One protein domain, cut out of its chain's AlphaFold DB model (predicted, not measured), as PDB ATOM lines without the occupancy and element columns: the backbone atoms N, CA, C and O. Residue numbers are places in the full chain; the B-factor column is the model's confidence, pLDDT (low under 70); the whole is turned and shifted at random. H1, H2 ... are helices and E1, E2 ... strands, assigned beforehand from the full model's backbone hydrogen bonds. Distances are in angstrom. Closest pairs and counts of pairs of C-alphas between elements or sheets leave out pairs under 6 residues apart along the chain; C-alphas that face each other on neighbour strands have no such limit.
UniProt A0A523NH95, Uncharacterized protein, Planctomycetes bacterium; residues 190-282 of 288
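Overview. This is residues 190 to 282 of the 288 residues of an uncharacterized protein of Planctomycetes bacterium (UniProt A0A523NH95). A three-stranded sheet, E3-E4-E5, has helix H2 across one face, with the small hairpin E1-E2 near one end of this body. Residues 269 to 282, mostly H3, stick out as a free arm that makes the length. The printed part has 93 residues, mixed helices and strands, in the order E1 E2 E3 H1 E4 E5 H2 H3; both sheets are antiparallel. It is only just compact, close to loose, with radius of gyration of the C-alphas 14.7 A and spans of 47 by 29 by 22 A.

Arrangement. Start at E1, residues 197 to 199, and E2, residues 202 to 204, an antiparallel hairpin; N 197 and O 204 are 2.9 A apart, within hydrogen-bond range. Next look at E3, residues 209 to 213, antiparallel to inner strand E4, residues 222 to 227, with N 213 and O 224 at 2.8 A. H1, residues 217 to 220, only just on the sheet, only grazes it. E4 forms a hairpin with E5, residues 233 to 236, with N 235 and O 223 at 2.8 A. H2, residues 243 to 254, runs across the strands at a height over the sheet of 8.8 A; its closest C-alphas to E3 are Ala 251 and Ile 212, 6.4 A apart. H3, residues 271 to 282, is not on the sheet and is apart from H2. O i to N i+4 pairs within range are 7 of 8 in H2 and 3 of 8 in H3, which has 3 of 9 O i to N i+3 pairs; H1 is too short for an i+4 pair.

Along the chain. Find C-alpha 197, where E1 begins, at (-39.660, 25.602, 6.657). E4 runs 16.4 A, H2 16.6 A and H3 17.3 A, ending at C-alpha 282, (-55.415, 45.660, 33.911).

Size, cuts and confidence. The C-alphas of Asp 229 and Ala 280, the two farthest apart, are 47.7 A apart. The printed part has no cut; H2 to H3 is a long link. pLDDT is under 70 at residues 268 to 282.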
ATOM      1  N   ARG A 190     -44.727  27.249   3.831       94.75
ATOM      2  CA  ARG A 190     -45.307  26.863   5.115       94.75
ATOM      3  C   ARG A 190     -44.202  26.765   6.149       94.75
ATOM      4  O   ARG A 190     -43.134  26.246   5.847       94.75
ATOM      5  N   LEU A 191     -44.476  27.267   7.342       95.75
ATOM      6  CA  LEU A 191     -43.639  27.078   8.517       95.75
ATOM      7  C   LEU A 191     -44.458  26.255   9.509       95.75
ATOM      8  O   LEU A 191     -45.571  26.658   9.842       95.75
ATOM      9  N   ASP A 192     -43.952  25.088   9.890       95.94
ATOM     10  CA  ASP A 192     -44.586  24.235  10.896       95.94
ATOM     11  C   ASP A 192     -44.206  24.670  12.321       95.94
ATOM     12  O   ASP A 192     -43.252  25.424  12.528       95.94
ATOM     13  N   ASP A 193     -44.957  24.192  13.317       94.44
ATOM     14  CA  ASP A 193     -44.784  24.560  14.733       94.44
ATOM     15  C   ASP A 193     -43.418  24.137  15.307       94.44
ATOM     16  O   ASP A 193     -42.910  24.728  16.262       94.44
ATOM     17  N   ASP A 194     -42.793  23.118  14.712       93.81
ATOM     18  CA  ASP A 194     -41.438  22.668  15.038       93.81
ATOM     19  C   ASP A 194     -40.347  23.612  14.487       93.81
ATOM     20  O   ASP A 194     -39.174  23.496  14.851       93.81
ATOM     21  N   GLY A 195     -40.729  24.586  13.657       93.25
ATOM     22  CA  GLY A 195     -39.844  25.517  12.970       93.25
ATOM     23  C   GLY A 195     -39.304  24.997  11.637       93.25
ATOM     24  O   GLY A 195     -38.369  25.602  11.107       93.25
ATOM     25  N   THR A 196     -39.853  23.903  11.100       96.56
ATOM     26  CA  THR A 196     -39.506  23.381   9.775       96.56
ATOM     27  C   THR A 196     -40.115  24.258   8.682       96.56
ATOM     28  O   THR A 196     -41.323  24.501   8.642       96.56
ATOM     29  N   LEU A 197     -39.267  24.753   7.778       95.75
ATOM     30  CA  LEU A 197     -39.660  25.602   6.657       95.75
ATOM     31  C   LEU A 197     -39.807  24.764   5.386       95.75
ATOM     32  O   LEU A 197     -38.835  24.208   4.876       95.75
ATOM     33  N   HIS A 198     -41.010  24.752   4.825       95.38
ATOM     34  CA  HIS A 198     -41.306  24.199   3.510       95.38
ATOM     35  C   HIS A 198     -41.343  25.314   2.466       95.38
ATOM     36  O   HIS A 198     -42.123  26.264   2.586       95.38
ATOM     37  N   THR A 199     -40.542  25.176   1.408       93.56
ATOM     38  CA  THR A 199     -40.620  26.032   0.217       93.56
ATOM     39  C   THR A 199     -40.694  25.182  -1.056       93.56
ATOM     40  O   THR A 199     -40.473  23.972  -1.021       93.56
ATOM     41  N   PRO A 200     -41.007  25.778  -2.219       90.69
ATOM     42  CA  PRO A 200     -41.023  25.049  -3.488       90.69
ATOM     43  C   PRO A 200     -39.675  24.420  -3.873       90.69
ATOM     44  O   PRO A 200     -39.645  23.493  -4.678       90.69
ATOM     45  N   GLU A 201     -38.568  24.947  -3.347       89.75
ATOM     46  CA  GLU A 201     -37.208  24.494  -3.631       89.75
ATOM     47  C   GLU A 201     -36.738  23.370  -2.694       89.75
ATOM     48  O   GLU A 201     -35.758  22.699  -3.012       89.75
ATOM     49  N   GLY A 202     -37.422  23.137  -1.566       92.81
ATOM     50  CA  GLY A 202     -36.993  22.148  -0.580       92.81
ATOM     51  C   GLY A 202     -37.680  22.262   0.778       92.81
ATOM     52  O   GLY A 202     -38.706  22.917   0.957       92.81
ATOM     53  N   THR A 203     -37.126  21.566   1.763       95.69
ATOM     54  CA  THR A 203     -37.568  21.626   3.159       95.69
ATOM     55  C   THR A 203     -36.337  21.728   4.042       95.69
ATOM     56  O   THR A 203     -35.390  20.968   3.846       95.69
ATOM     57  N   TRP A 204     -36.351  22.662   4.990       96.31
ATOM     58  CA  TRP A 204     -35.234  22.922   5.896       96.31
ATOM     59  C   TRP A 204     -35.721  22.829   7.328       96.31
ATOM     60  O   TRP A 204     -36.692  23.494   7.702       96.31
ATOM     61  N   ALA A 205     -35.043  22.009   8.127       96.62
ATOM     62  CA  ALA A 205     -35.337  21.921   9.543       96.62
ATOM     63  C   ALA A 205     -34.967  23.233  10.241       96.62
ATOM     64  O   ALA A 205     -34.127  24.015   9.779       96.62
ATOM     65  N   ARG A 206     -35.568  23.438  11.411       95.38
ATOM     66  CA  ARG A 206     -35.356  24.607  12.266       95.38
ATOM     67  C   ARG A 206     -33.878  24.981  12.440       95.38
ATOM     68  O   ARG A 206     -33.551  26.171  12.387       95.38
ATOM     69  N   ASP A 207     -33.031  23.976  12.659       96.00
ATOM     70  CA  ASP A 207     -31.609  24.117  12.997       96.00
ATOM     71  C   ASP A 207     -30.701  24.302  11.769       96.00
ATOM     72  O   ASP A 207     -29.564  24.779  11.898       96.00
ATOM     73  N   ASP A 208     -31.211  23.977  10.578       96.00
ATOM     74  CA  ASP A 208     -30.512  24.150   9.301       96.00
ATOM     75  C   ASP A 208     -30.587  25.593   8.793       96.00
ATOM     76  O   ASP A 208     -29.811  25.983   7.923       96.00
ATOM     77  N   ILE A 209     -31.488  26.407   9.348       96.38
ATOM     78  CA  ILE A 209     -31.621  27.829   9.030       96.38
ATOM     79  C   ILE A 209     -30.604  28.619   9.858       96.38
ATOM     80  O   ILE A 209     -30.805  28.825  11.057       96.38
ATOM     81  N   ALA A 210     -29.518  29.060   9.219       96.50
ATOM     82  CA  ALA A 210     -28.413  29.745   9.885       96.50
ATOM     83  C   ALA A 210     -28.696  31.232  10.134       96.50
ATOM     84  O   ALA A 210     -28.372  31.739  11.203       96.50
ATOM     85  N   ASP A 211     -29.282  31.925   9.155       96.81
ATOM     86  CA  ASP A 211     -29.555  33.363   9.239       96.81
ATOM     87  C   ASP A 211     -30.729  33.784   8.330       96.81
ATOM     88  O   ASP A 211     -31.197  33.018   7.479       96.81
ATOM     89  N   ILE A 212     -31.196  35.023   8.482       96.88
ATOM     90  CA  ILE A 212     -32.169  35.673   7.606       96.88
ATOM     91  C   ILE A 212     -31.730  37.105   7.258       96.88
ATOM     92  O   ILE A 212     -31.586  37.976   8.108       96.88
ATOM     93  N   ASP A 213     -31.544  37.377   5.965       96.50
ATOM     94  CA  ASP A 213     -31.185  38.705   5.464       96.50
ATOM     95  C   ASP A 213     -32.437  39.569   5.278       96.50
ATOM     96  O   ASP A 213     -33.182  39.424   4.300       96.50
ATOM     97  N   MET A 214     -32.619  40.504   6.211       95.75
ATOM     98  CA  MET A 214     -33.747  41.437   6.283       95.75
ATOM     99  C   MET A 214     -33.482  42.793   5.602       95.75
ATOM    100  O   MET A 214     -34.346  43.668   5.611       95.75
ATOM    101  N   ARG A 215     -32.328  43.005   4.947       95.12
ATOM    102  CA  ARG A 215     -31.911  44.337   4.440       95.12
ATOM    103  C   ARG A 215     -32.876  44.992   3.450       95.12
ATOM    104  O   ARG A 215     -32.855  46.209   3.287       95.12
ATOM    105  N   ARG A 216     -33.694  44.210   2.736       95.38
ATOM    106  CA  ARG A 216     -34.704  44.737   1.794       95.38
ATOM    107  C   ARG A 216     -36.138  44.554   2.273       95.38
ATOM    108  O   ARG A 216     -37.050  44.860   1.505       95.38
ATOM    109  N   TRP A 217     -36.338  44.093   3.503       95.31
ATOM    110  CA  TRP A 217     -37.658  43.778   4.024       95.31
ATOM    111  C   TRP A 217     -38.550  45.023   4.061       95.31
ATOM    112  O   TRP A 217     -39.527  45.092   3.327       95.31
ATOM    113  N   MET A 218     -38.135  46.079   4.762       92.31
ATOM    114  CA  MET A 218     -38.935  47.310   4.858       92.31
ATOM    115  C   MET A 218     -39.050  48.082   3.533       92.31
ATOM    116  O   MET A 218     -40.002  48.824   3.327       92.31
ATOM    117  N   ALA A 219     -38.094  47.911   2.616       92.56
ATOM    118  CA  ALA A 219     -38.073  48.650   1.353       92.56
ATOM    119  C   ALA A 219     -38.856  47.969   0.218       92.56
ATOM    120  O   ALA A 219     -39.322  48.646  -0.697       92.56
ATOM    121  N   LYS A 220     -38.908  46.632   0.201       94.12
ATOM    122  CA  LYS A 220     -39.466  45.848  -0.915       94.12
ATOM    123  C   LYS A 220     -40.267  44.621  -0.487       94.12
ATOM    124  O   LYS A 220     -40.703  43.887  -1.366       94.12
ATOM    125  N   SER A 221     -40.401  44.374   0.814       95.44
ATOM    126  CA  SER A 221     -41.071  43.192   1.372       95.44
ATOM    127  C   SER A 221     -40.422  41.888   0.894       95.44
ATOM    128  O   SER A 221     -41.085  40.897   0.591       95.44
ATOM    129  N   ILE A 222     -39.086  41.916   0.788       96.25
ATOM    130  CA  ILE A 222     -38.253  40.783   0.375       96.25
ATOM    131  C   ILE A 222     -37.242  40.477   1.478       96.25
ATOM    132  O   ILE A 222     -36.453  41.352   1.845       96.25
ATOM    133  N   ALA A 223     -37.221  39.222   1.916       97.00
ATOM    134  CA  ALA A 223     -36.211  38.659   2.802       97.00
ATOM    135  C   ALA A 223     -35.521  37.465   2.125       97.00
ATOM    136  O   ALA A 223     -36.068  36.848   1.206       97.00
ATOM    137  N   TRP A 224     -34.306  37.133   2.565       97.44
ATOM    138  CA  TRP A 224     -33.652  35.889   2.157       97.44
ATOM    139  C   TRP A 224     -33.330  35.035   3.363       97.44
ATOM    140  O   TRP A 224     -32.552  35.457   4.210       97.44
ATOM    141  N   VAL A 225     -33.854  33.818   3.387       96.25
ATOM    142  CA  VAL A 225     -33.425  32.804   4.350       96.25
ATOM    143  C   VAL A 225     -32.095  32.236   3.871       96.25
ATOM    144  O   VAL A 225     -31.935  31.943   2.683       96.25
ATOM    145  N   VAL A 226     -31.131  32.139   4.780       96.44
ATOM    146  CA  VAL A 226     -29.794  31.605   4.527       96.44
ATOM    147  C   VAL A 226     -29.646  30.327   5.354       96.44
ATOM    148  O   VAL A 226     -29.382  30.399   6.556       96.44
ATOM    149  N   PRO A 227     -29.854  29.144   4.758       94.44
ATOM    150  CA  PRO A 227     -29.553  27.881   5.400       94.44
ATOM    151  C   PRO A 227     -28.037  27.680   5.516       94.44
ATOM    152  O   PRO A 227     -27.234  28.396   4.909       94.44
ATOM    153  N   ARG A 228     -27.627  26.684   6.303       94.62
ATOM    154  CA  ARG A 228     -26.214  26.324   6.519       94.62
ATOM    155  C   ARG A 228     -25.486  25.892   5.244       94.62
ATOM    156  O   ARG A 228     -24.263  25.966   5.194       94.62
ATOM    157  N   ASP A 229     -26.227  25.465   4.225       90.19
ATOM    158  CA  ASP A 229     -25.712  25.155   2.889       90.19
ATOM    159  C   ASP A 229     -25.259  26.407   2.102       90.19
ATOM    160  O   ASP A 229     -24.597  26.289   1.071       90.19
ATOM    161  N   GLY A 230     -25.587  27.610   2.593       87.69
ATOM    162  CA  GLY A 230     -25.280  28.892   1.966       87.69
ATOM    163  C   GLY A 230     -26.222  29.282   0.818       87.69
ATOM    164  O   GLY A 230     -26.057  30.361   0.239       87.69
ATOM    165  N   GLN A 231     -27.221  28.460   0.476       90.50
ATOM    166  CA  GLN A 231     -28.160  28.750  -0.603       90.50
ATOM    167  C   GLN A 231     -29.215  29.759  -0.150       90.50
ATOM    168  O   GLN A 231     -30.106  29.467   0.632       90.50
ATOM    169  N   ARG A 232     -29.197  30.967  -0.711       93.81
ATOM    170  CA  ARG A 232     -30.185  31.991  -0.347       93.81
ATOM    171  C   ARG A 232     -31.561  31.689  -0.941       93.81
ATOM    172  O   ARG A 232     -31.739  31.763  -2.157       93.81
ATOM    173  N   ILE A 233     -32.552  31.464  -0.086       94.75
ATOM    174  CA  ILE A 233     -33.948  31.242  -0.475       94.75
ATOM    175  C   ILE A 233     -34.692  32.568  -0.377       94.75
ATOM    176  O   ILE A 233     -34.722  33.203   0.674       94.75
ATOM    177  N   LYS A 234     -35.281  33.017  -1.485       95.50
ATOM    178  CA  LYS A 234     -35.986  34.300  -1.537       95.50
ATOM    179  C   LYS A 234     -37.422  34.148  -1.026       95.50
ATOM    180  O   LYS A 234     -38.205  33.420  -1.631       95.50
ATOM    181  N   LEU A 235     -37.784  34.931  -0.014       95.25
ATOM    182  CA  LEU A 235     -39.152  35.111   0.466       95.25
ATOM    183  C   LEU A 235     -39.649  36.510   0.060       95.25
ATOM    184  O   LEU A 235     -38.963  37.506   0.281       95.25
ATOM    185  N   ASP A 236     -40.798  36.585  -0.612       94.44
ATOM    186  CA  ASP A 236     -41.333  37.802  -1.246       94.44
ATOM    187  C   ASP A 236     -42.828  37.948  -0.922       94.44
ATOM    188  O   ASP A 236     -43.673  37.325  -1.574       94.44
ATOM    189  N   ASP A 237     -43.146  38.752   0.096       92.75
ATOM    190  CA  ASP A 237     -44.511  38.914   0.634       92.75
ATOM    191  C   ASP A 237     -45.433  39.684  -0.330       92.75
ATOM    192  O   ASP A 237     -46.653  39.555  -0.291       92.75
ATOM    193  N   TYR A 238     -44.861  40.401  -1.308       88.00
ATOM    194  CA  TYR A 238     -45.644  40.986  -2.400       88.00
ATOM    195  C   TYR A 238     -46.225  39.912  -3.336       88.00
ATOM    196  O   TYR A 238     -47.268  40.112  -3.963       88.00
ATOM    197  N   LYS A 239     -45.547  38.764  -3.468       85.12
ATOM    198  CA  LYS A 239     -45.973  37.668  -4.353       85.12
ATOM    199  C   LYS A 239     -46.819  36.617  -3.653       85.12
ATOM    200  O   LYS A 239     -47.707  36.057  -4.299       85.12
ATOM    201  N   PHE A 240     -46.536  36.326  -2.388       88.75
ATOM    202  CA  PHE A 240     -47.267  35.329  -1.614       88.75
ATOM    203  C   PHE A 240     -47.750  35.961  -0.321       88.75
ATOM    204  O   PHE A 240     -46.967  36.557   0.405       88.75
ATOM    205  N   ARG A 241     -49.051  35.834  -0.067       87.06
ATOM    206  CA  ARG A 241     -49.701  36.413   1.103       87.06
ATOM    207  C   ARG A 241     -49.204  35.735   2.385       87.06
ATOM    208  O   ARG A 241     -48.912  34.541   2.361       87.06
ATOM    209  N   ASP A 242     -49.179  36.499   3.475       93.00
ATOM    210  CA  ASP A 242     -48.893  36.036   4.841       93.00
ATOM    211  C   ASP A 242     -47.459  35.521   5.048       93.00
ATOM    212  O   ASP A 242     -47.135  34.914   6.069       93.00
ATOM    213  N   LEU A 243     -46.555  35.820   4.110       94.75
ATOM    214  CA  LEU A 243     -45.136  35.497   4.237       94.75
ATOM    215  C   LEU A 243     -44.473  36.297   5.355       94.75
ATOM    216  O   LEU A 243     -43.511  35.811   5.943       94.75
ATOM    217  N   HIS A 244     -44.986  37.486   5.683       94.38
ATOM    218  CA  HIS A 244     -44.528  38.264   6.835       94.38
ATOM    219  C   HIS A 244     -44.630  37.494   8.164       94.38
ATOM    220  O   HIS A 244     -43.776  37.693   9.022       94.38
ATOM    221  N   LEU A 245     -45.589  36.570   8.327       95.75
ATOM    222  CA  LEU A 245     -45.693  35.729   9.529       95.75
ATOM    223  C   LEU A 245     -44.556  34.702   9.598       95.75
ATOM    224  O   LEU A 245     -43.935  34.513  10.641       95.75
ATOM    225  N   ILE A 246     -44.237  34.075   8.461       96.12
ATOM    226  CA  ILE A 246     -43.122  33.124   8.346       96.12
ATOM    227  C   ILE A 246     -41.789  33.852   8.563       96.12
ATOM    228  O   ILE A 246     -40.953  33.418   9.352       96.12
ATOM    229  N   ILE A 247     -41.598  34.980   7.874       96.56
ATOM    230  CA  ILE A 247     -40.389  35.806   7.961       96.56
ATOM    231  C   ILE A 247     -40.212  36.334   9.382       96.56
ATOM    232  O   ILE A 247     -39.116  36.239   9.925       96.56
ATOM    233  N   GLY A 248     -41.278  36.848   9.990       95.88
ATOM    234  CA  GLY A 248     -41.255  37.413  11.331       95.88
ATOM    235  C   GLY A 248     -40.962  36.367  12.392       95.88
ATOM    236  O   GLY A 248     -40.086  36.589  13.219       95.88
ATOM    237  N   SER A 249     -41.581  35.186  12.301       96.31
ATOM    238  CA  SER A 249     -41.274  34.065  13.192       96.31
ATOM    239  C   SER A 249     -39.810  33.616  13.104       96.31
ATOM    240  O   SER A 249     -39.228  33.236  14.122       96.31
ATOM    241  N   ILE A 250     -39.199  33.642  11.914       96.12
ATOM    242  CA  ILE A 250     -37.781  33.290  11.736       96.12
ATOM    243  C   ILE A 250     -36.875  34.427  12.236       96.12
ATOM    244  O   ILE A 250     -35.893  34.163  12.934       96.12
ATOM    245  N   ALA A 251     -37.204  35.678  11.906       96.75
ATOM    246  CA  ALA A 251     -36.424  36.860  12.258       96.75
ATOM    247  C   ALA A 251     -36.421  37.122  13.764       96.75
ATOM    248  O   ALA A 251     -35.346  37.269  14.329       96.75
ATOM    249  N   SER A 252     -37.572  37.084  14.438       95.81
ATOM    250  CA  SER A 252     -37.652  37.283  15.892       95.81
ATOM    251  C   SER A 252     -36.952  36.175  16.678       95.81
ATOM    252  O   SER A 252     -36.540  36.371  17.812       95.81
ATOM    253  N   ARG A 253     -36.807  34.982  16.094       95.19
ATOM    254  CA  ARG A 253     -36.055  33.879  16.701       95.19
ATOM    255  C   ARG A 253     -34.543  34.088  16.593       95.19
ATOM    256  O   ARG A 253     -33.827  33.770  17.536       95.19
ATOM    257  N   LEU A 254     -34.061  34.537  15.433       95.62
ATOM    258  CA  LEU A 254     -32.627  34.698  15.154       95.62
ATOM    259  C   LEU A 254     -32.077  36.040  15.654       95.62
ATOM    260  O   LEU A 254     -30.947  36.101  16.123       95.62
ATOM    261  N   HIS A 255     -32.906  37.079  15.595       95.06
ATOM    262  CA  HIS A 255     -32.599  38.465  15.938       95.06
ATOM    263  C   HIS A 255     -33.712  39.039  16.845       95.06
ATOM    264  O   HIS A 255     -34.415  39.971  16.447       95.06
ATOM    265  N   PRO A 256     -33.918  38.479  18.059       92.69
ATOM    266  CA  PRO A 256     -35.043  38.829  18.940       92.69
ATOM    267  C   PRO A 256     -35.059  40.283  19.417       92.69
ATOM    268  O   PRO A 256     -36.112  40.767  19.808       92.69
ATOM    269  N   GLY A 257     -33.911  40.963  19.414       92.12
ATOM    270  CA  GLY A 257     -33.820  42.380  19.782       92.12
ATOM    271  C   GLY A 257     -34.154  43.341  18.641       92.12
ATOM    272  O   GLY A 257     -34.444  44.499  18.906       92.12
ATOM    273  N   ASP A 258     -34.145  42.865  17.394       93.12
ATOM    274  CA  ASP A 258     -34.297  43.722  16.217       93.12
ATOM    275  C   ASP A 258     -35.684  43.588  15.570       93.12
ATOM    276  O   ASP A 258     -36.138  44.518  14.902       93.12
ATOM    277  N   TRP A 259     -36.367  42.443  15.738       94.75
ATOM    278  CA  TRP A 259     -37.601  42.122  15.007       94.75
ATOM    279  C   TRP A 259     -38.673  41.429  15.855       94.75
ATOM    280  O   TRP A 259     -38.399  40.486  16.594       94.75
ATOM    281  N   THR A 260     -39.933  41.822  15.654       94.88
ATOM    282  CA  THR A 260     -41.119  41.157  16.218       94.88
ATOM    283  C   THR A 260     -41.512  39.903  15.422       94.88
ATOM    284  O   THR A 260     -41.138  39.751  14.257       94.88
ATOM    285  N   SER A 261     -42.381  39.056  15.986       91.81
ATOM    286  CA  SER A 261     -42.949  37.874  15.302       91.81
ATOM    287  C   SER A 261     -43.752  38.202  14.032       91.81
ATOM    288  O   SER A 261     -43.880  37.356  13.154       91.81
ATOM    289  N   GLU A 262     -44.245  39.436  13.893       92.19
ATOM    290  CA  GLU A 262     -44.888  39.956  12.671       92.19
ATOM    291  C   GLU A 262     -43.912  40.625  11.678       92.19
ATOM    292  O   GLU A 262     -44.339  41.337  10.768       92.19
ATOM    293  N   ALA A 263     -42.598  40.447  11.858       92.75
ATOM    294  CA  ALA A 263     -41.543  41.048  11.037       92.75
ATOM    295  C   ALA A 263     -41.505  42.591  11.060       92.75
ATOM    296  O   ALA A 263     -41.132  43.219  10.066       92.75
ATOM    297  N   LYS A 264     -41.876  43.228  12.176       93.56
ATOM    298  CA  LYS A 264     -41.718  44.677  12.375       93.56
ATOM    299  C   LYS A 264     -40.421  44.955  13.141       93.56
ATOM    300  O   LYS A 264     -40.070  44.150  14.003       93.56
ATOM    301  N   PRO A 265     -39.701  46.044  12.832       92.56
ATOM    302  CA  PRO A 265     -38.522  46.422  13.598       92.56
ATOM    303  C   PRO A 265     -38.920  46.832  15.022       92.56
ATOM    304  O   PRO A 265     -39.939  47.504  15.207       92.56
ATOM    305  N   ILE A 266     -38.123  46.430  16.008       90.75
ATOM    306  CA  ILE A 266     -38.288  46.846  17.404       90.75
ATOM    307  C   ILE A 266     -37.526  48.164  17.583       90.75
ATOM    308  O   ILE A 266     -36.301  48.186  17.642       90.75
ATOM    309  N   ASP A 267     -38.246  49.284  17.622       79.38
ATOM    310  CA  ASP A 267     -37.675  50.564  18.049       79.38
ATOM    311  C   ASP A 267     -37.789  50.663  19.579       79.38
ATOM    312  O   ASP A 267     -38.901  50.599  20.106       79.38
ATOM    313  N   GLU A 268     -36.686  50.946  20.289       61.50
ATOM    314  CA  GLU A 268     -36.674  51.187  21.753       61.50
ATOM    315  C   GLU A 268     -37.685  52.270  22.197       61.50
ATOM    316  O   GLU A 268     -38.091  52.340  23.356       61.50
ATOM    317  N   LYS A 269     -38.122  53.131  21.267       55.91
ATOM    318  CA  LYS A 269     -39.128  54.175  21.501       55.91
ATOM    319  C   LYS A 269     -40.578  53.682  21.459       55.91
ATOM    320  O   LYS A 269     -41.445  54.374  21.988       55.91
ATOM    321  N   THR A 270     -40.852  52.541  20.830       52.09
ATOM    322  CA  THR A 270     -42.216  52.042  20.577       52.09
ATOM    323  C   THR A 270     -42.699  51.111  21.693       52.09
ATOM    324  O   THR A 270     -43.869  51.174  22.071       52.09
ATOM    325  N   ASP A 271     -41.801  50.352  22.327       49.84
ATOM    326  CA  ASP A 271     -42.148  49.480  23.463       49.84
ATOM    327  C   ASP A 271     -42.543  50.266  24.726       49.84
ATOM    328  O   ASP A 271     -43.349  49.803  25.534       49.84
ATOM    329  N   ALA A 272     -42.077  51.513  24.854       46.47
ATOM    330  CA  ALA A 272     -42.537  52.432  25.895       46.47
ATOM    331  C   ALA A 272     -43.997  52.892  25.704       46.47
ATOM    332  O   ALA A 272     -44.603  53.360  26.661       46.47
ATOM    333  N   ALA A 273     -44.570  52.773  24.499       45.09
ATOM    334  CA  ALA A 273     -45.971  53.102  24.234       45.09
ATOM    335  C   ALA A 273     -46.888  51.870  24.352       45.09
ATOM    336  O   ALA A 273     -47.984  51.984  24.895       45.09
ATOM    337  N   ALA A 274     -46.430  50.685  23.931       47.38
ATOM    338  CA  ALA A 274     -47.205  49.444  24.051       47.38
ATOM    339  C   ALA A 274     -47.320  48.947  25.509       47.38
ATOM    340  O   ALA A 274     -48.374  48.459  25.911       47.38
ATOM    341  N   GLY A 275     -46.286  49.156  26.335       45.91
ATOM    342  CA  GLY A 275     -46.329  48.830  27.766       45.91
ATOM    343  C   GLY A 275     -47.266  49.716  28.604       45.91
ATOM    344  O   GLY A 275     -47.550  49.385  29.754       45.91
ATOM    345  N   VAL A 276     -47.764  50.830  28.052       49.03
ATOM    346  CA  VAL A 276     -48.695  51.739  28.745       49.03
ATOM    347  C   VAL A 276     -50.154  51.326  28.520       49.03
ATOM    348  O   VAL A 276     -50.955  51.440  29.447       49.03
ATOM    349  N   ASP A 277     -50.498  50.767  27.356       48.56
ATOM    350  CA  ASP A 277     -51.869  50.315  27.074       48.56
ATOM    351  C   ASP A 277     -52.221  48.986  27.776       48.56
ATOM    352  O   ASP A 277     -53.346  48.816  28.248       48.56
ATOM    353  N   GLU A 278     -51.266  48.065  27.956       46.50
ATOM    354  CA  GLU A 278     -51.515  46.798  28.674       46.50
ATOM    355  C   GLU A 278     -51.580  46.984  30.209       46.50
ATOM    356  O   GLU A 278     -52.350  46.311  30.906       46.50
ATOM    357  N   ALA A 279     -50.865  47.981  30.745       45.25
ATOM    358  CA  ALA A 279     -50.976  48.394  32.147       45.25
ATOM    359  C   ALA A 279     -52.263  49.199  32.435       45.25
ATOM    360  O   ALA A 279     -52.789  49.147  33.547       45.25
ATOM    361  N   ALA A 280     -52.814  49.911  31.444       46.34
ATOM    362  CA  ALA A 280     -54.100  50.601  31.575       46.34
ATOM    363  C   ALA A 280     -55.302  49.637  31.498       46.34
ATOM    364  O   ALA A 280     -56.311  49.857  32.170       46.34
ATOM    365  N   ALA A 281     -55.192  48.537  30.743       46.19
ATOM    366  CA  ALA A 281     -56.257  47.536  30.623       46.19
ATOM    367  C   ALA A 281     -56.430  46.662  31.883       46.19
ATOM    368  O   ALA A 281     -57.535  46.203  32.168       46.19
ATOM    369  N   THR A 282     -55.371  46.466  32.674       48.91
ATOM    370  CA  THR A 282     -55.415  45.660  33.911       48.91
ATOM    371  C   THR A 282     -55.846  46.446  35.155       48.91
ATOM    372  O   THR A 282     -56.206  45.834  36.158       48.91
TER     373      THR A 282